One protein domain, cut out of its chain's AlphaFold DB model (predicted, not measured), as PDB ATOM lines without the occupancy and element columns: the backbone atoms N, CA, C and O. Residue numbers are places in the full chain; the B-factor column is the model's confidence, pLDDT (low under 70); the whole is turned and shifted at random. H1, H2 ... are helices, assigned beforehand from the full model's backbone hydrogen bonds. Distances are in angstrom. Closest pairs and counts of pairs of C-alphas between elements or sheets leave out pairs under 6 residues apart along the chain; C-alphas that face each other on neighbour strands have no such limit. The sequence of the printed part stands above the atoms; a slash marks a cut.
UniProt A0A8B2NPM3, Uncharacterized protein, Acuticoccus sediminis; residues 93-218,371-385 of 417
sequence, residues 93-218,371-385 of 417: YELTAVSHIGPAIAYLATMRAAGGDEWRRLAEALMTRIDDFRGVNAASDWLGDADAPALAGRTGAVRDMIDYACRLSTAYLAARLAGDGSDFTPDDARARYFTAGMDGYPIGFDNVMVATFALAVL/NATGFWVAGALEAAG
ATOM      1  N   TYR A  93     269.000 172.186 155.504       90.69
ATOM      2  CA  TYR A  93     267.572 171.876 155.437       90.69
ATOM      3  C   TYR A  93     267.339 170.582 154.651       90.69
ATOM      4  O   TYR A  93     266.587 169.709 155.083       90.69
ATOM      5  N   GLU A  94     268.048 170.436 153.538       94.19
ATOM      6  CA  GLU A  94     268.046 169.282 152.651       94.19
ATOM      7  C   GLU A  94     268.618 168.041 153.346       94.19
ATOM      8  O   GLU A  94     267.966 166.994 153.376       94.19
ATOM      9  N   LEU A  95     269.785 168.160 153.992       95.06
ATOM     10  CA  LEU A  95     270.380 167.065 154.771       95.06
ATOM     11  C   LEU A  95     269.469 166.629 155.927       95.06
ATOM     12  O   LEU A  95     269.261 165.434 156.150       95.06
ATOM     13  N   THR A  96     268.874 167.595 156.633       91.50
ATOM     14  CA  THR A  96     267.941 167.325 157.733       91.50
ATOM     15  C   THR A  96     266.682 166.626 157.225       91.50
ATOM     16  O   THR A  96     266.240 165.660 157.847       91.50
ATOM     17  N   ALA A  97     266.127 167.050 156.085       93.88
ATOM     18  CA  ALA A  97     264.951 166.420 155.488       93.88
ATOM     19  C   ALA A  97     265.185 164.929 155.205       93.88
ATOM     20  O   ALA A  97     264.335 164.110 155.552       93.88
ATOM     21  N   VAL A  98     266.356 164.568 154.670       97.44
ATOM     22  CA  VAL A  98     266.729 163.164 154.429       97.44
ATOM     23  C   VAL A  98     266.913 162.408 155.743       97.44
ATOM     24  O   VAL A  98     266.342 161.331 155.907       97.44
ATOM     25  N   SER A  99     267.623 162.985 156.719       94.38
ATOM     26  CA  SER A  99     267.805 162.361 158.039       94.38
ATOM     27  C   SER A  99     266.471 162.054 158.739       94.38
ATOM     28  O   SER A  99     266.333 161.036 159.418       94.38
ATOM     29  N   HIS A 100     265.457 162.905 158.535       93.94
ATOM     30  CA  HIS A 100     264.142 162.796 159.160       93.94
ATOM     31  C   HIS A 100     263.229 161.735 158.531       93.94
ATOM     32  O   HIS A 100     262.217 161.385 159.145       93.94
ATOM     33  N   ILE A 101     263.587 161.164 157.375       98.12
ATOM     34  CA  ILE A 101     262.856 160.024 156.801       98.12
ATOM     35  C   ILE A 101     262.894 158.829 157.768       98.12
ATOM     36  O   ILE A 101     261.872 158.179 157.978       98.12
ATOM     37  N   GLY A 102     264.034 158.597 158.427       95.31
ATOM     38  CA  GLY A 102     264.198 157.526 159.410       95.31
ATOM     39  C   GLY A 102     263.197 157.627 160.569       95.31
ATOM     40  O   GLY A 102     262.325 156.766 160.698       95.31
ATOM     41  N   PRO A 103     263.243 158.694 161.388       93.69
ATOM     42  CA  PRO A 103     262.255 158.932 162.440       93.69
ATOM     43  C   PRO A 103     260.804 158.891 161.945       93.69
ATOM     44  O   PRO A 103     259.952 158.326 162.630       93.69
ATOM     45  N   ALA A 104     260.516 159.419 160.749       96.75
ATOM     46  CA  ALA A 104     259.176 159.351 160.172       96.75
ATOM     47  C   ALA A 104     258.718 157.898 159.957       96.75
ATOM     48  O   ALA A 104     257.627 157.536 160.394       96.75
ATOM     49  N   ILE A 105     259.557 157.037 159.375       98.06
ATOM     50  CA  ILE A 105     259.250 155.611 159.185       98.06
ATOM     51  C   ILE A 105     259.092 154.886 160.526       98.06
ATOM     52  O   ILE A 105     258.144 154.115 160.692       98.06
ATOM     53  N   ALA A 106     259.949 155.167 161.510       95.88
ATOM     54  CA  ALA A 106     259.809 154.603 162.853       95.88
ATOM     55  C   ALA A 106     258.471 155.001 163.509       95.88
ATOM     56  O   ALA A 106     257.811 154.172 164.145       95.88
ATOM     57  N   TYR A 107     258.038 156.252 163.329       96.12
ATOM     58  CA  TYR A 107     256.762 156.747 163.850       96.12
ATOM     59  C   TYR A 107     255.570 156.130 163.124       96.12
ATOM     60  O   TYR A 107     254.602 155.753 163.781       96.12
ATOM     61  N   LEU A 108     255.646 155.954 161.804       98.31
ATOM     62  CA  LEU A 108     254.618 155.262 161.024       98.31
ATOM     63  C   LEU A 108     254.468 153.798 161.462       98.31
ATOM     64  O   LEU A 108     253.348 153.346 161.696       98.31
ATOM     65  N   ALA A 109     255.579 153.084 161.660       97.88
ATOM     66  CA  ALA A 109     255.564 151.702 162.143       97.88
ATOM     67  C   ALA A 109     254.980 151.601 163.563       97.88
ATOM     68  O   ALA A 109     254.207 150.694 163.870       97.88
ATOM     69  N   THR A 110     255.309 152.567 164.428       96.81
ATOM     70  CA  THR A 110     254.761 152.658 165.791       96.81
ATOM     71  C   THR A 110     253.261 152.961 165.773       96.81
ATOM     72  O   THR A 110     252.497 152.315 166.487       96.81
ATOM     73  N   MET A 111     252.822 153.898 164.928       97.38
ATOM     74  CA  MET A 111     251.411 154.243 164.738       97.38
ATOM     75  C   MET A 111     250.603 153.034 164.262       97.38
ATOM     76  O   MET A 111     249.549 152.741 164.830       97.38
ATOM     77  N   ARG A 112     251.129 152.293 163.279       97.19
ATOM     78  CA  ARG A 112     250.518 151.055 162.789       97.19
ATOM     79  C   ARG A 112     250.415 150.005 163.892       97.19
ATOM     80  O   ARG A 112     249.357 149.409 164.070       97.19
ATOM     81  N   ALA A 113     251.493 149.787 164.648       96.06
ATOM     82  CA  ALA A 113     251.518 148.824 165.750       96.06
ATOM     83  C   ALA A 113     250.539 149.181 166.883       96.06
ATOM     84  O   ALA A 113     250.018 148.287 167.546       96.06
ATOM     85  N   ALA A 114     250.248 150.468 167.076       96.50
ATOM     86  CA  ALA A 114     249.242 150.956 168.017       96.50
ATOM     87  C   ALA A 114     247.791 150.858 167.491       96.50
ATOM     88  O   ALA A 114     246.867 151.264 168.194       96.50
ATOM     89  N   GLY A 115     247.577 150.340 166.275       95.31
ATOM     90  CA  GLY A 115     246.254 150.218 165.655       95.31
ATOM     91  C   GLY A 115     245.712 151.519 165.058       95.31
ATOM     92  O   GLY A 115     244.509 151.623 164.842       95.31
ATOM     93  N   GLY A 116     246.559 152.526 164.825       93.62
ATOM     94  CA  GLY A 116     246.140 153.763 164.167       93.62
ATOM     95  C   GLY A 116     246.088 153.592 162.652       93.62
ATOM     96  O   GLY A 116     247.105 153.256 162.061       93.62
ATOM     97  N   ASP A 117     244.951 153.878 162.014       91.44
ATOM     98  CA  ASP A 117     244.737 153.650 160.570       91.44
ATOM     99  C   ASP A 117     245.436 154.671 159.652       91.44
ATOM    100  O   ASP A 117     245.615 154.446 158.455       91.44
ATOM    101  N   GLU A 118     245.876 155.791 160.220       96.44
ATOM    102  CA  GLU A 118     246.414 156.937 159.482       96.44
ATOM    103  C   GLU A 118     247.800 156.678 158.861       96.44
ATOM    104  O   GLU A 118     248.242 157.402 157.962       96.44
ATOM    105  N   TRP A 119     248.487 155.616 159.300       97.38
ATOM    106  CA  TRP A 119     249.843 155.300 158.851       97.38
ATOM    107  C   TRP A 119     249.928 155.107 157.333       97.38
ATOM    108  O   TRP A 119     250.923 155.518 156.744       97.38
ATOM    109  N   ARG A 120     248.898 154.534 156.686       97.38
ATOM    110  CA  ARG A 120     248.900 154.299 155.230       97.38
ATOM    111  C   ARG A 120     248.920 155.612 154.464       97.38
ATOM    112  O   ARG A 120     249.823 155.847 153.668       97.38
ATOM    113  N   ARG A 121     247.978 156.507 154.781       98.12
ATOM    114  CA  ARG A 121     247.862 157.823 154.140       98.12
ATOM    115  C   ARG A 121     249.135 158.651 154.323       98.12
ATOM    116  O   ARG A 121     249.568 159.347 153.407       98.12
ATOM    117  N   LEU A 122     249.735 158.600 155.513       98.50
ATOM    118  CA  LEU A 122     250.978 159.317 155.801       98.50
ATOM    119  C   LEU A 122     252.202 158.671 155.138       98.50
ATOM    120  O   LEU A 122     253.080 159.405 154.693       98.50
ATOM    121  N   ALA A 123     252.258 157.340 155.033       98.38
ATOM    122  CA  ALA A 123     253.309 156.628 154.306       98.38
ATOM    123  C   ALA A 123     253.274 156.951 152.805       98.38
ATOM    124  O   ALA A 123     254.310 157.278 152.234       98.38
ATOM    125  N   GLU A 124     252.089 156.947 152.190       98.25
ATOM    126  CA  GLU A 124     251.893 157.354 150.791       98.25
ATOM    127  C   GLU A 124     252.323 158.810 150.567       98.25
ATOM    128  O   GLU A 124     253.092 159.105 149.650       98.25
ATOM    129  N   ALA A 125     251.895 159.721 151.449       98.44
ATOM    130  CA  ALA A 125     252.295 161.123 151.377       98.44
ATOM    131  C   ALA A 125     253.816 161.301 151.536       98.44
ATOM    132  O   ALA A 125     254.413 162.107 150.823       98.44
ATOM    133  N   LEU A 126     254.444 160.549 152.446       98.56
ATOM    134  CA  LEU A 126     255.892 160.557 152.639       98.56
ATOM    135  C   LEU A 126     256.619 160.061 151.382       98.56
ATOM    136  O   LEU A 126     257.533 160.745 150.931       98.56
ATOM    137  N   MET A 127     256.185 158.946 150.780       98.25
ATOM    138  CA  MET A 127     256.752 158.439 149.522       98.25
ATOM    139  C   MET A 127     256.693 159.484 148.408       98.25
ATOM    140  O   MET A 127     257.715 159.754 147.786       98.25
ATOM    141  N   THR A 128     255.544 160.142 148.215       98.25
ATOM    142  CA  THR A 128     255.423 161.211 147.209       98.25
ATOM    143  C   THR A 128     256.463 162.311 147.430       98.25
ATOM    144  O   THR A 128     257.114 162.739 146.483       98.25
ATOM    145  N   ARG A 129     256.680 162.753 148.677       98.44
ATOM    146  CA  ARG A 129     257.659 163.823 148.954       98.44
ATOM    147  C   ARG A 129     259.107 163.366 148.844       98.44
ATOM    148  O   ARG A 129     259.959 164.177 148.483       98.44
ATOM    149  N   ILE A 130     259.381 162.098 149.134       98.50
ATOM    150  CA  ILE A 130     260.689 161.482 148.897       98.50
ATOM    151  C   ILE A 130     260.992 161.464 147.396       98.50
ATOM    152  O   ILE A 130     262.084 161.869 146.995       98.50
ATOM    153  N   ASP A 131     260.025 161.056 146.575       97.00
ATOM    154  CA  ASP A 131     260.179 160.996 145.121       97.00
ATOM    155  C   ASP A 131     260.312 162.400 144.502       97.00
ATOM    156  O   ASP A 131     261.199 162.614 143.673       97.00
ATOM    157  N   ASP A 132     259.527 163.379 144.969       97.31
ATOM    158  CA  ASP A 132     259.659 164.789 144.569       97.31
ATOM    159  C   ASP A 132     261.079 165.313 144.850       97.31
ATOM    160  O   ASP A 132     261.738 165.880 143.972       97.31
ATOM    161  N   PHE A 133     261.582 165.101 146.074       96.62
ATOM    162  CA  PHE A 133     262.912 165.574 146.462       96.62
ATOM    163  C   PHE A 133     264.030 164.837 145.715       96.62
ATOM    164  O   PHE A 133     265.004 165.461 145.293       96.62
ATOM    165  N   ARG A 134     263.871 163.531 145.472       96.44
ATOM    166  CA  ARG A 134     264.786 162.756 144.624       96.44
ATOM    167  C   ARG A 134     264.851 163.329 143.207       96.44
ATOM    168  O   ARG A 134     265.946 163.455 142.659       96.44
ATOM    169  N   GLY A 135     263.707 163.714 142.637       95.12
ATOM    170  CA  GLY A 135     263.628 164.375 141.334       95.12
ATOM    171  C   GLY A 135     264.421 165.684 141.293       95.12
ATOM    172  O   GLY A 135     265.212 165.892 140.373       95.12
ATOM    173  N   VAL A 136     264.288 166.524 142.326       94.62
ATOM    174  CA  VAL A 136     265.086 167.756 142.470       94.62
ATOM    175  C   VAL A 136     266.578 167.436 142.586       94.62
ATOM    176  O   VAL A 136     267.375 167.999 141.841       94.62
ATOM    177  N   ASN A 137     266.959 166.489 143.447       94.56
ATOM    178  CA  ASN A 137     268.355 166.087 143.647       94.56
ATOM    179  C   ASN A 137     269.024 165.557 142.362       94.56
ATOM    180  O   ASN A 137     270.230 165.726 142.165       94.56
ATOM    181  N   ALA A 138     268.254 164.930 141.470       92.69
ATOM    182  CA  ALA A 138     268.734 164.477 140.168       92.69
ATOM    183  C   ALA A 138     268.829 165.618 139.136       92.69
ATOM    184  O   ALA A 138     269.774 165.646 138.347       92.69
ATOM    185  N   ALA A 139     267.871 166.548 139.136       90.00
ATOM    186  CA  ALA A 139     267.717 167.550 138.081       90.00
ATOM    187  C   ALA A 139     268.494 168.858 138.309       90.00
ATOM    188  O   ALA A 139     268.811 169.536 137.332       90.00
ATOM    189  N   SER A 140     268.784 169.233 139.557       88.38
ATOM    190  CA  SER A 140     269.465 170.492 139.889       88.38
ATOM    191  C   SER A 140     270.838 170.274 140.523       88.38
ATOM    192  O   SER A 140     271.177 169.174 140.962       88.38
ATOM    193  N   ASP A 141     271.627 171.349 140.580       87.44
ATOM    194  CA  ASP A 141     272.863 171.415 141.364       87.44
ATOM    195  C   ASP A 141     272.659 172.229 142.649       87.44
ATOM    196  O   ASP A 141     273.480 173.059 143.019       87.44
ATOM    197  N   TRP A 142     271.539 171.992 143.344       91.56
ATOM    198  CA  TRP A 142     271.154 172.754 144.540       91.56
ATOM    199  C   TRP A 142     272.256 172.810 145.609       91.56
ATOM    200  O   TRP A 142     272.341 173.779 146.356       91.56
ATOM    201  N   LEU A 143     273.096 171.773 145.688       90.00
ATOM    202  CA  LEU A 143     274.208 171.711 146.628       90.00
ATOM    203  C   LEU A 143     275.428 172.511 146.147       90.00
ATOM    204  O   LEU A 143     276.178 173.006 146.981       90.00
ATOM    205  N   GLY A 144     275.625 172.649 144.833       88.88
ATOM    206  CA  GLY A 144     276.606 173.569 144.254       88.88
ATOM    207  C   GLY A 144     276.197 175.037 144.410       88.88
ATOM    208  O   GLY A 144     277.060 175.891 144.597       88.88
ATOM    209  N   ASP A 145     274.890 175.314 144.414       89.44
ATOM    210  CA  ASP A 145     274.323 176.644 144.678       89.44
ATOM    211  C   ASP A 145     274.267 176.997 146.179       89.44
ATOM    212  O   ASP A 145     274.026 178.152 146.542       89.44
ATOM    213  N   ALA A 146     274.457 176.014 147.062       90.88
ATOM    214  CA  ALA A 146     274.413 176.214 148.502       90.88
ATOM    215  C   ALA A 146     275.693 176.891 149.022       90.88
ATOM    216  O   ALA A 146     276.804 176.574 148.598       90.88
ATOM    217  N   ASP A 147     275.551 177.749 150.035       91.12
ATOM    218  CA  ASP A 147     276.666 178.262 150.839       91.12
ATOM    219  C   ASP A 147     277.168 177.165 151.793       91.12
ATOM    220  O   ASP A 147     276.941 177.181 153.006       91.12
ATOM    221  N   ALA A 148     277.777 176.139 151.197       93.31
ATOM    222  CA  ALA A 148     278.231 174.926 151.860       93.31
ATOM    223  C   ALA A 148     279.722 174.637 151.597       93.31
ATOM    224  O   ALA A 148     280.065 173.562 151.090       93.31
ATOM    225  N   PRO A 149     280.650 175.562 151.927       94.44
ATOM    226  CA  PRO A 149     282.075 175.399 151.632       94.44
ATOM    227  C   PRO A 149     282.688 174.120 152.219       94.44
ATOM    228  O   PRO A 149     283.587 173.543 151.603       94.44
ATOM    229  N   ALA A 150     282.181 173.609 153.347       96.31
ATOM    230  CA  ALA A 150     282.675 172.354 153.916       96.31
ATOM    231  C   ALA A 150     282.345 171.123 153.049       96.31
ATOM    232  O   ALA A 150     282.963 170.065 153.204       96.31
ATOM    233  N   LEU A 151     281.377 171.256 152.138       95.88
ATOM    234  CA  LEU A 151     280.851 170.190 151.288       95.88
ATOM    235  C   LEU A 151     281.311 170.295 149.826       95.88
ATOM    236  O   LEU A 151     281.037 169.380 149.049       95.88
ATOM    237  N   ALA A 152     282.044 171.347 149.443       91.88
ATOM    238  CA  ALA A 152     282.386 171.653 148.047       91.88
ATOM    239  C   ALA A 152     283.103 170.505 147.299       91.88
ATOM    240  O   ALA A 152     282.900 170.315 146.104       91.88
ATOM    241  N   GLY A 153     283.900 169.686 147.996       92.12
ATOM    242  CA  GLY A 153     284.574 168.510 147.421       92.12
ATOM    243  C   GLY A 153     283.773 167.201 147.479       92.12
ATOM    244  O   GLY A 153     284.279 166.156 147.080       92.12
ATOM    245  N   ARG A 154     282.554 167.228 148.023       96.00
ATOM    246  CA  ARG A 154     281.746 166.040 148.358       96.00
ATOM    247  C   ARG A 154     280.397 166.018 147.646       96.00
ATOM    248  O   ARG A 154     279.634 165.078 147.845       96.00
ATOM    249  N   THR A 155     280.098 167.021 146.823       94.06
ATOM    250  CA  THR A 155     278.752 167.260 146.285       94.06
ATOM    251  C   THR A 155     278.184 166.058 145.532       94.06
ATOM    252  O   THR A 155     277.064 165.642 145.816       94.06
ATOM    253  N   GLY A 156     278.971 165.424 144.655       94.50
ATOM    254  CA  GLY A 156     278.560 164.207 143.943       94.50
ATOM    255  C   GLY A 156     278.208 163.052 144.888       94.50
ATOM    256  O   GLY A 156     277.119 162.495 144.804       94.50
ATOM    257  N   ALA A 157     279.076 162.758 145.859       96.62
ATOM    258  CA  ALA A 157     278.842 161.689 146.831       96.62
ATOM    259  C   ALA A 157     277.656 161.982 147.771       96.62
ATOM    260  O   ALA A 157     276.934 161.063 148.159       96.62
ATOM    261  N   VAL A 158     277.406 163.253 148.112       97.44
ATOM    262  CA  VAL A 158     276.198 163.660 148.850       97.44
ATOM    263  C   VAL A 158     274.947 163.422 148.005       97.44
ATOM    264  O   VAL A 158     273.974 162.867 148.513       97.44
ATOM    265  N   ARG A 159     274.965 163.769 146.713       96.06
ATOM    266  CA  ARG A 159     273.834 163.508 145.806       96.06
ATOM    267  C   ARG A 159     273.553 162.013 145.665       96.06
ATOM    268  O   ARG A 159     272.388 161.628 145.741       96.06
ATOM    269  N   ASP A 160     274.596 161.193 145.554       97.25
ATOM    270  CA  ASP A 160     274.501 159.729 145.492       97.25
ATOM    271  C   ASP A 160     273.910 159.133 146.775       97.25
ATOM    272  O   ASP A 160     273.019 158.283 146.722       97.25
ATOM    273  N   MET A 161     274.342 159.623 147.942       98.38
ATOM    274  CA  MET A 161     273.766 159.245 149.235       98.38
ATOM    275  C   MET A 161     272.276 159.589 149.316       98.38
ATOM    276  O   MET A 161     271.483 158.767 149.774       98.38
ATOM    277  N   ILE A 162     271.888 160.791 148.889       98.06
ATOM    278  CA  ILE A 162     270.494 161.246 148.934       98.06
ATOM    279  C   ILE A 162     269.626 160.423 147.978       98.06
ATOM    280  O   ILE A 162     268.559 159.959 148.374       98.06
ATOM    281  N   ASP A 163     270.083 160.177 146.749       97.75
ATOM    282  CA  ASP A 163     269.364 159.316 145.804       97.75
ATOM    283  C   ASP A 163     269.206 157.886 146.346       97.75
ATOM    284  O   ASP A 163     268.111 157.318 146.287       97.75
ATOM    285  N   TYR A 164     270.269 157.323 146.931       98.25
ATOM    286  CA  TYR A 164     270.219 156.025 147.602       98.25
ATOM    287  C   TYR A 164     269.194 156.008 148.743       98.25
ATOM    288  O   TYR A 164     268.355 155.107 148.806       98.25
ATOM    289  N   ALA A 165     269.230 157.018 149.617       98.50
ATOM    290  CA  ALA A 165     268.321 157.166 150.748       98.50
ATOM    291  C   ALA A 165     266.855 157.220 150.298       98.50
ATOM    292  O   ALA A 165     266.009 156.520 150.868       98.50
ATOM    293  N   CYS A 166     266.565 158.000 149.255       98.44
ATOM    294  CA  CYS A 166     265.227 158.097 148.687       98.44
ATOM    295  C   CYS A 166     264.770 156.756 148.104       98.44
ATOM    296  O   CYS A 166     263.701 156.272 148.467       98.44
ATOM    297  N   ARG A 167     265.596 156.104 147.274       97.69
ATOM    298  CA  ARG A 167     265.250 154.806 146.670       97.69
ATOM    299  C   ARG A 167     264.999 153.713 147.709       97.69
ATOM    300  O   ARG A 167     263.988 153.023 147.609       97.69
ATOM    301  N   LEU A 168     265.882 153.575 148.700       98.12
ATOM    302  CA  LEU A 168     265.721 152.602 149.786       98.12
ATOM    303  C   LEU A 168     264.399 152.835 150.535       98.12
ATOM    304  O   LEU A 168     263.656 151.891 150.799       98.12
ATOM    305  N   SER A 169     264.092 154.095 150.851       98.56
ATOM    306  CA  SER A 169     262.893 154.461 151.613       98.56
ATOM    307  C   SER A 169     261.604 154.246 150.821       98.56
ATOM    308  O   SER A 169     260.657 153.669 151.355       98.56
ATOM    309  N   THR A 170     261.578 154.631 149.541       98.19
ATOM    310  CA  THR A 170     260.443 154.373 148.642       98.19
ATOM    311  C   THR A 170     260.226 152.868 148.462       98.19
ATOM    312  O   THR A 170     259.099 152.401 148.614       98.19
ATOM    313  N   ALA A 171     261.286 152.085 148.229       97.44
ATOM    314  CA  ALA A 171     261.184 150.630 148.089       97.44
ATOM    315  C   ALA A 171     260.644 149.957 149.364       97.44
ATOM    316  O   ALA A 171     259.787 149.074 149.285       97.44
ATOM    317  N   TYR A 172     261.106 150.397 150.540       97.81
ATOM    318  CA  TYR A 172     260.660 149.848 151.821       97.81
ATOM    319  C   TYR A 172     259.173 150.136 152.065       97.81
ATOM    320  O   TYR A 172     258.400 149.219 152.352       97.81
ATOM    321  N   LEU A 173     258.751 151.394 151.901       97.81
ATOM    322  CA  LEU A 173     257.358 151.794 152.106       97.81
ATOM    323  C   LEU A 173     256.416 151.149 151.080       97.81
ATOM    324  O   LEU A 173     255.351 150.664 151.466       97.81
ATOM    325  N   ALA A 174     256.821 151.054 149.809       97.31
ATOM    326  CA  ALA A 174     256.040 150.388 148.766       97.31
ATOM    327  C   ALA A 174     255.756 148.918 149.113       97.31
ATOM    328  O   ALA A 174     254.612 148.468 149.016       97.31
ATOM    329  N   ALA A 175     256.771 148.184 149.583       96.00
ATOM    330  CA  ALA A 175     256.619 146.786 149.978       96.00
ATOM    331  C   ALA A 175     255.606 146.609 151.125       96.00
ATOM    332  O   ALA A 175     254.820 145.662 151.114       96.00
ATOM    333  N   ARG A 176     255.582 147.537 152.090       95.81
ATOM    334  CA  ARG A 176     254.651 147.501 153.234       95.81
ATOM    335  C   ARG A 176     253.238 147.946 152.874       95.81
ATOM    336  O   ARG A 176     252.273 147.404 153.411       95.81
ATOM    337  N   LEU A 177     253.096 148.896 151.952       96.06
ATOM    338  CA  LEU A 177     251.792 149.343 151.458       96.06
ATOM    339  C   LEU A 177     251.103 148.294 150.577       96.06
ATOM    340  O   LEU A 177     249.876 148.199 150.620       96.06
ATOM    341  N   ALA A 178     251.876 147.492 149.833       96.00
ATOM    342  CA  ALA A 178     251.361 146.409 148.990       96.00
ATOM    343  C   ALA A 178     250.730 145.252 149.791       96.00
ATOM    344  O   ALA A 178     249.885 144.528 149.263       96.00
ATOM    345  N   GLY A 179     251.133 145.068 151.052       91.19
ATOM    346  CA  GLY A 179     250.553 144.083 151.965       91.19
ATOM    347  C   GLY A 179     249.359 144.609 152.771       91.19
ATOM    348  O   GLY A 179     248.903 145.745 152.624       91.19
ATOM    349  N   ASP A 180     248.875 143.794 153.712       89.62
ATOM    350  CA  ASP A 180     247.908 144.225 154.734       89.62
ATOM    351  C   ASP A 180     248.555 145.105 155.830       89.62
ATOM    352  O   ASP A 180     247.856 145.735 156.628       89.62
ATOM    353  N   GLY A 181     249.885 145.232 155.805       89.50
ATOM    354  CA  GLY A 181     250.698 145.990 156.752       89.50
ATOM    355  C   GLY A 181     250.977 145.235 158.051       89.50
ATOM    356  O   GLY A 181     251.503 145.833 158.986       89.50
ATOM    357  N   SER A 182     250.623 143.946 158.149       92.44
ATOM    358  CA  SER A 182     250.880 143.105 159.328       92.44
ATOM    359  C   SER A 182     252.355 143.015 159.704       92.44
ATOM    360  O   SER A 182     252.679 143.002 160.895       92.44
ATOM    361  N   ASP A 183     253.222 143.050 158.700       93.25
ATOM    362  CA  ASP A 183     254.676 143.052 158.788       93.25
ATOM    363  C   ASP A 183     255.278 144.438 159.085       93.25
ATOM    364  O   ASP A 183     256.428 144.514 159.517       93.25
ATOM    365  N   PHE A 184     254.522 145.532 158.936       96.81
ATOM    366  CA  PHE A 184     255.010 146.889 159.193       96.81
ATOM    367  C   PHE A 184     255.066 147.203 160.695       96.81
ATOM    368  O   PHE A 184     254.168 147.800 161.285       96.81
ATOM    369  N   THR A 185     256.136 146.759 161.344       97.25
ATOM    370  CA  THR A 185     256.345 146.891 162.792       97.25
ATOM    371  C   THR A 185     257.660 147.609 163.098       97.25
ATOM    372  O   THR A 185     258.553 147.634 162.249       97.25
ATOM    373  N   PRO A 186     257.840 148.167 164.311       97.31
ATOM    374  CA  PRO A 186     259.127 148.734 164.711       97.31
ATOM    375  C   PRO A 186     260.295 147.739 164.607       97.31
ATOM    376  O   PRO A 186     261.406 148.130 164.256       97.31
ATOM    377  N   ASP A 187     260.049 146.452 164.877       97.12
ATOM    378  CA  ASP A 187     261.062 145.399 164.747       97.12
ATOM    379  C   ASP A 187     261.435 145.125 163.285       97.12
ATOM    380  O   ASP A 187     262.618 144.967 162.981       97.12
ATOM    381  N   ASP A 188     260.452 145.115 162.381       96.12
ATOM    382  CA  ASP A 188     260.696 144.993 160.941       96.12
ATOM    383  C   ASP A 188     261.489 146.188 160.400       96.12
ATOM    384  O   ASP A 188     262.509 145.993 159.734       96.12
ATOM    385  N   ALA A 189     261.080 147.413 160.747       97.12
ATOM    386  CA  ALA A 189     261.796 148.623 160.358       97.12
ATOM    387  C   ALA A 189     263.247 148.589 160.862       97.12
ATOM    388  O   ALA A 189     264.175 148.839 160.093       97.12
ATOM    389  N   ARG A 190     263.474 148.206 162.129       96.12
ATOM    390  CA  ARG A 190     264.831 148.031 162.677       96.12
ATOM    391  C   ARG A 190     265.642 147.036 161.854       96.12
ATOM    392  O   ARG A 190     266.736 147.360 161.405       96.12
ATOM    393  N   ALA A 191     265.112 145.832 161.664       95.38
ATOM    394  CA  ALA A 191     265.865 144.750 161.047       95.38
ATOM    395  C   ALA A 191     266.173 145.015 159.567       95.38
ATOM    396  O   ALA A 191     267.309 144.810 159.144       95.38
ATOM    397  N   ARG A 192     265.181 145.466 158.787       94.44
ATOM    398  CA  ARG A 192     265.259 145.512 157.316       94.44
ATOM    399  C   ARG A 192     265.502 146.897 156.727       94.44
ATOM    400  O   ARG A 192     266.016 146.992 155.623       94.44
ATOM    401  N   TYR A 193     265.122 147.967 157.416       97.19
ATOM    402  CA  TYR A 193     265.298 149.323 156.893       97.19
ATOM    403  C   TYR A 193     266.505 150.016 157.528       97.19
ATOM    404  O   TYR A 193     267.383 150.508 156.820       97.19
ATOM    405  N   PHE A 194     266.590 150.000 158.859       97.12
ATOM    406  CA  PHE A 194     267.648 150.700 159.587       97.12
ATOM    407  C   PHE A 194     268.989 149.966 159.546       97.12
ATOM    408  O   PHE A 194     269.970 150.553 159.094       97.12
ATOM    409  N   THR A 195     269.030 148.695 159.959       94.25
ATOM    410  CA  THR A 195     270.303 148.006 160.225       94.25
ATOM    411  C   THR A 195     270.844 147.223 159.027       94.25
ATOM    412  O   THR A 195     271.942 147.512 158.564       94.25
ATOM    413  N   ALA A 196     270.115 146.222 158.516       90.12
ATOM    414  CA  ALA A 196     270.656 145.335 157.475       90.12
ATOM    415  C   ALA A 196     270.544 145.909 156.052       90.12
ATOM    416  O   ALA A 196     271.257 145.467 155.153       90.12
ATOM    417  N   GLY A 197     269.633 146.862 155.844       89.62
ATOM    418  CA  GLY A 197     269.178 147.222 154.508       89.62
ATOM    419  C   GLY A 197     268.329 146.116 153.865       89.62
ATOM    420  O   GLY A 197     267.894 145.160 154.515       89.62
ATOM    421  N   MET A 198     268.075 146.262 152.568       92.81
ATOM    422  CA  MET A 198     267.226 145.363 151.784       92.81
ATOM    423  C   MET A 198     267.970 144.836 150.557       92.81
ATOM    424  O   MET A 198     269.022 145.353 150.189       92.81
ATOM    425  N   ASP A 199     267.408 143.838 149.875       90.75
ATOM    426  CA  ASP A 199     267.947 143.374 148.594       90.75
ATOM    427  C   ASP A 199     268.046 144.544 147.599       90.75
ATOM    428  O   ASP A 199     267.097 145.301 147.403       90.75
ATOM    429  N   GLY A 200     269.230 144.731 147.005       92.56
ATOM    430  CA  GLY A 200     269.543 145.892 146.157       92.56
ATOM    431  C   GLY A 200     269.946 147.169 146.915       92.56
ATOM    432  O   GLY A 200     270.482 148.091 146.300       92.56
ATOM    433  N   TYR A 201     269.780 147.194 148.240       96.56
ATOM    434  CA  TYR A 201     270.098 148.307 149.138       96.56
ATOM    435  C   TYR A 201     270.893 147.822 150.366       96.56
ATOM    436  O   TYR A 201     270.363 147.785 151.478       96.56
ATOM    437  N   PRO A 202     272.172 147.443 150.192       96.12
ATOM    438  CA  PRO A 202     272.958 146.789 151.243       96.12
ATOM    439  C   PRO A 202     273.429 147.720 152.374       96.12
ATOM    440  O   PRO A 202     273.937 147.242 153.381       96.12
ATOM    441  N   ILE A 203     273.319 149.039 152.210       98.06
ATOM    442  CA  ILE A 203     273.650 150.030 153.242       98.06
ATOM    443  C   ILE A 203     272.364 150.348 154.019       98.06
ATOM    444  O   ILE A 203     271.425 150.910 153.451       98.06
ATOM    445  N   GLY A 204     272.316 150.005 155.306       97.69
ATOM    446  CA  GLY A 204     271.182 150.333 156.169       97.69
ATOM    447  C   GLY A 204     270.954 151.844 156.302       97.69
ATOM    448  O   GLY A 204     271.880 152.652 156.156       97.69
ATOM    449  N   PHE A 205     269.717 152.252 156.589       98.44
ATOM    450  CA  PHE A 205     269.387 153.668 156.768       98.44
ATOM    451  C   PHE A 205     270.061 154.293 158.004       98.44
ATOM    452  O   PHE A 205     270.222 155.511 158.060       98.44
ATOM    453  N   ASP A 206     270.534 153.480 158.956       97.50
ATOM    454  CA  ASP A 206     271.368 153.935 160.074       97.50
ATOM    455  C   ASP A 206     272.611 154.698 159.581       97.50
ATOM    456  O   ASP A 206     272.882 155.806 160.049       97.50
ATOM    457  N   ASN A 207     273.306 154.182 158.561       98.44
ATOM    458  CA  ASN A 207     274.436 154.875 157.935       98.44
ATOM    459  C   ASN A 207     274.021 156.221 157.333       98.44
ATOM    460  O   ASN A 207     274.729 157.207 157.512       98.44
ATOM    461  N   VAL A 208     272.879 156.271 156.638       98.38
ATOM    462  CA  VAL A 208     272.362 157.504 156.015       98.38
ATOM    463  C   VAL A 208     272.049 158.560 157.075       98.38
ATOM    464  O   VAL A 208     272.412 159.726 156.906       98.38
ATOM    465  N   MET A 209     271.407 158.175 158.183       97.31
ATOM    466  CA  MET A 209     271.131 159.102 159.285       97.31
ATOM    467  C   MET A 209     272.430 159.638 159.887       97.31
ATOM    468  O   MET A 209     272.583 160.850 160.022       97.31
ATOM    469  N   VAL A 210     273.388 158.763 160.202       98.25
ATOM    470  CA  VAL A 210     274.682 159.182 160.759       98.25
ATOM    471  C   VAL A 210     275.420 160.113 159.792       98.25
ATOM    472  O   VAL A 210     275.871 161.180 160.206       98.25
ATOM    473  N   ALA A 211     275.463 159.773 158.502       98.50
ATOM    474  CA  ALA A 211     276.106 160.571 157.462       98.50
ATOM    475  C   ALA A 211     275.487 161.967 157.323       98.50
ATOM    476  O   ALA A 211     276.197 162.970 157.336       98.50
ATOM    477  N   THR A 212     274.158 162.047 157.224       97.94
ATOM    478  CA  THR A 212     273.440 163.326 157.080       97.94
ATOM    479  C   THR A 212     273.614 164.221 158.307       97.94
ATOM    480  O   THR A 212     273.882 165.413 158.145       97.94
ATOM    481  N   PHE A 213     273.566 163.664 159.526       96.56
ATOM    482  CA  PHE A 213     273.896 164.419 160.740       96.56
ATOM    483  C   PHE A 213     275.358 164.878 160.755       96.56
ATOM    484  O   PHE A 213     275.630 166.020 161.120       96.56
ATOM    485  N   ALA A 214     276.305 164.021 160.371       98.31
ATOM    486  CA  ALA A 214     277.727 164.360 160.347       98.31
ATOM    487  C   ALA A 214     278.047 165.465 159.326       98.31
ATOM    488  O   ALA A 214     278.787 166.389 159.652       98.31
ATOM    489  N   LEU A 215     277.453 165.416 158.128       98.19
ATOM    490  CA  LEU A 215     277.607 166.438 157.085       98.19
ATOM    491  C   LEU A 215     277.036 167.795 157.518       98.19
ATOM    492  O   LEU A 215     277.709 168.811 157.361       98.19
ATOM    493  N   ALA A 216     275.832 167.809 158.101       95.81
ATOM    494  CA  ALA A 216     275.203 169.045 158.572       95.81
ATOM    495  C   ALA A 216     276.014 169.694 159.706       95.81
ATOM    496  O   ALA A 216     276.283 170.894 159.698       95.81
ATOM    497  N   VAL A 217     276.479 168.882 160.663       96.50
ATOM    498  CA  VAL A 217     277.358 169.359 161.737       96.50
ATOM    499  C   VAL A 217     278.700 169.836 161.184       96.50
ATOM    500  O   VAL A 217     279.191 170.860 161.648       96.50
ATOM    501  N   LEU A 218     279.301 169.142 160.210       97.88
ATOM    502  CA  LEU A 218     280.570 169.565 159.608       97.88
ATOM    503  C   LEU A 218     280.436 170.955 158.982       97.88
ATOM    504  O   LEU A 218     281.306 171.797 159.196       97.88
ATOM    505  N   ASN A 371     273.865 166.061 168.784       96.38
ATOM    506  CA  ASN A 371     274.867 165.458 169.660       96.38
ATOM    507  C   ASN A 371     275.177 164.010 169.254       96.38
ATOM    508  O   ASN A 371     276.167 163.474 169.738       96.38
ATOM    509  N   ALA A 372     274.369 163.400 168.373       96.12
ATOM    510  CA  ALA A 372     274.672 162.136 167.715       96.12
ATOM    511  C   ALA A 372     276.064 162.135 167.071       96.12
ATOM    512  O   ALA A 372     276.786 161.158 167.214       96.12
ATOM    513  N   THR A 373     276.446 163.233 166.415       98.06
ATOM    514  CA  THR A 373     277.727 163.373 165.698       98.06
ATOM    515  C   THR A 373     278.499 164.641 166.080       98.06
ATOM    516  O   THR A 373     279.686 164.738 165.806       98.06
ATOM    517  N   GLY A 374     277.849 165.596 166.751       97.81
ATOM    518  CA  GLY A 374     278.337 166.921 167.142       97.81
ATOM    519  C   GLY A 374     279.705 166.916 167.805       97.81
ATOM    520  O   GLY A 374     280.651 167.513 167.300       97.81
ATOM    521  N   PHE A 375     279.794 166.213 168.936       98.44
ATOM    522  CA  PHE A 375     281.022 166.109 169.726       98.44
ATOM    523  C   PHE A 375     282.141 165.402 168.955       98.44
ATOM    524  O   PHE A 375     283.303 165.792 169.050       98.44
ATOM    525  N   TRP A 376     281.794 164.391 168.156       98.69
ATOM    526  CA  TRP A 376     282.759 163.691 167.319       98.69
ATOM    527  C   TRP A 376     283.313 164.581 166.203       98.69
ATOM    528  O   TRP A 376     284.525 164.709 166.058       98.69
ATOM    529  N   VAL A 377     282.437 165.236 165.436       98.75
ATOM    530  CA  VAL A 377     282.818 166.079 164.294       98.75
ATOM    531  C   VAL A 377     283.609 167.303 164.746       98.75
ATOM    532  O   VAL A 377     284.571 167.660 164.073       98.75
ATOM    533  N   ALA A 378     283.267 167.917 165.885       98.38
ATOM    534  CA  ALA A 378     284.037 169.035 166.433       98.38
ATOM    535  C   ALA A 378     285.500 168.638 166.699       98.38
ATOM    536  O   ALA A 378     286.416 169.333 166.256       98.38
ATOM    537  N   GLY A 379     285.727 167.490 167.346       98.44
ATOM    538  CA  GLY A 379     287.076 166.976 167.585       98.44
ATOM    539  C   GLY A 379     287.786 166.494 166.316       98.44
ATOM    540  O   GLY A 379     288.979 166.743 166.150       98.44
ATOM    541  N   ALA A 380     287.062 165.878 165.379       98.69
ATOM    542  CA  ALA A 380     287.620 165.453 164.095       98.69
ATOM    543  C   ALA A 380     288.078 166.645 163.241       98.69
ATOM    544  O   ALA A 380     289.135 166.595 162.611       98.69
ATOM    545  N   LEU A 381     287.292 167.725 163.235       98.69
ATOM    546  CA  LEU A 381     287.605 168.951 162.513       98.69
ATOM    547  C   LEU A 381     288.808 169.669 163.135       98.69
ATOM    548  O   LEU A 381     289.708 170.075 162.403       98.69
ATOM    549  N   GLU A 382     288.879 169.757 164.465       98.56
ATOM    550  CA  GLU A 382     290.061 170.263 165.175       98.56
ATOM    551  C   GLU A 382     291.319 169.451 164.821       98.56
ATOM    552  O   GLU A 382     292.328 170.022 164.398       98.56
ATOM    553  N   ALA A 383     291.251 168.117 164.907       98.50
ATOM    554  CA  ALA A 383     292.364 167.222 164.580       98.50
ATOM    555  C   ALA A 383     292.810 167.330 163.108       98.50
ATOM    556  O   ALA A 383     293.977 167.100 162.782       98.50
ATOM    557  N   ALA A 384     291.899 167.722 162.219       98.38
ATOM    558  CA  ALA A 384     292.175 168.012 160.818       98.38
ATOM    559  C   ALA A 384     292.784 169.413 160.578       98.38
ATOM    560  O   ALA A 384     293.024 169.783 159.428       98.38
ATOM    561  N   GLY A 385     293.047 170.202 161.625       97.88
ATOM    562  CA  GLY A 385     293.522 171.586 161.502       97.88
ATOM    563  C   GLY A 385     292.431 172.563 161.055       97.88
ATOM    564  O   GLY A 385     292.734 173.637 160.527       97.88
TER     565      GLY A 385
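AT A GLANCE: This is residues 93 to 218 and 371 to 385 of the 417 residues of an uncharacterized protein of Acuticoccus sediminis (UniProt A0A8B2NPM3). Two long helices, H3 and H4, lie side by side and run opposite ways, and the shorter H1, H2, H5 and H6 cover one side of this pair. H7 packs on residues 214 to 218 of H6 at one end of the elongated body. The printed part has 141 residues with seven named helices, H1 to H7 in chain order, and no named strand: all helix. It is compact, with a radius of gyration of the C-alphas of 16.1 A and spans of 53 by 33 by 26 A.

IN THESE COORDINATES: H1 is residues 93 to 99, beginning at C-alpha 93 (267.572, 171.876, 155.437), and H2 is 101 to 113, 18.3 A long. H3, 119 to 139, measures 30.0 A; H4, 155 to 178, measures 34.5 A. H5 is 186 to 195, H6 is 205 to 218, 19.6 A long, and H7 is 374 to 383, ending at C-alpha 383 (292.364, 167.222, 164.580).

HOW THE PARTS SIT: H4 touches H3 at a shallow tilt of 27 degrees, opposite ways, a hairpin; their closest C-alphas, Met 127 and Thr 170, are 5.6 A apart. H2, H3 and H4 form an up-and-down bundle, each running against the one before. H6 touches H1, closest at the C-alphas of Ser 99 and Met 209, 4.8 A. H5 touches H2, closest at the C-alphas of Ala 109 and Pro 186, 5.3 A. H7 touches H6 at a steep tilt of 57 degrees, with the C-alphas of Val 217 and Gly 374 closest at 6.0 A; H7 and H4 are apart. Every O i to N i+4 pair is within hydrogen-bond range in H1, H2, H3, H4, H6 and H7, and 4 of 6 in H5.

THE WHOLE: The C-alphas farthest apart, of Asp 180 and Gly 385, are 53.6 A apart. Residues 219 to 370 are not printed; C-alphas 218 and 371 are 12.3 A apart across the cut. The link H3 to H4 is long, and no printed residue is under 70 in pLDDT.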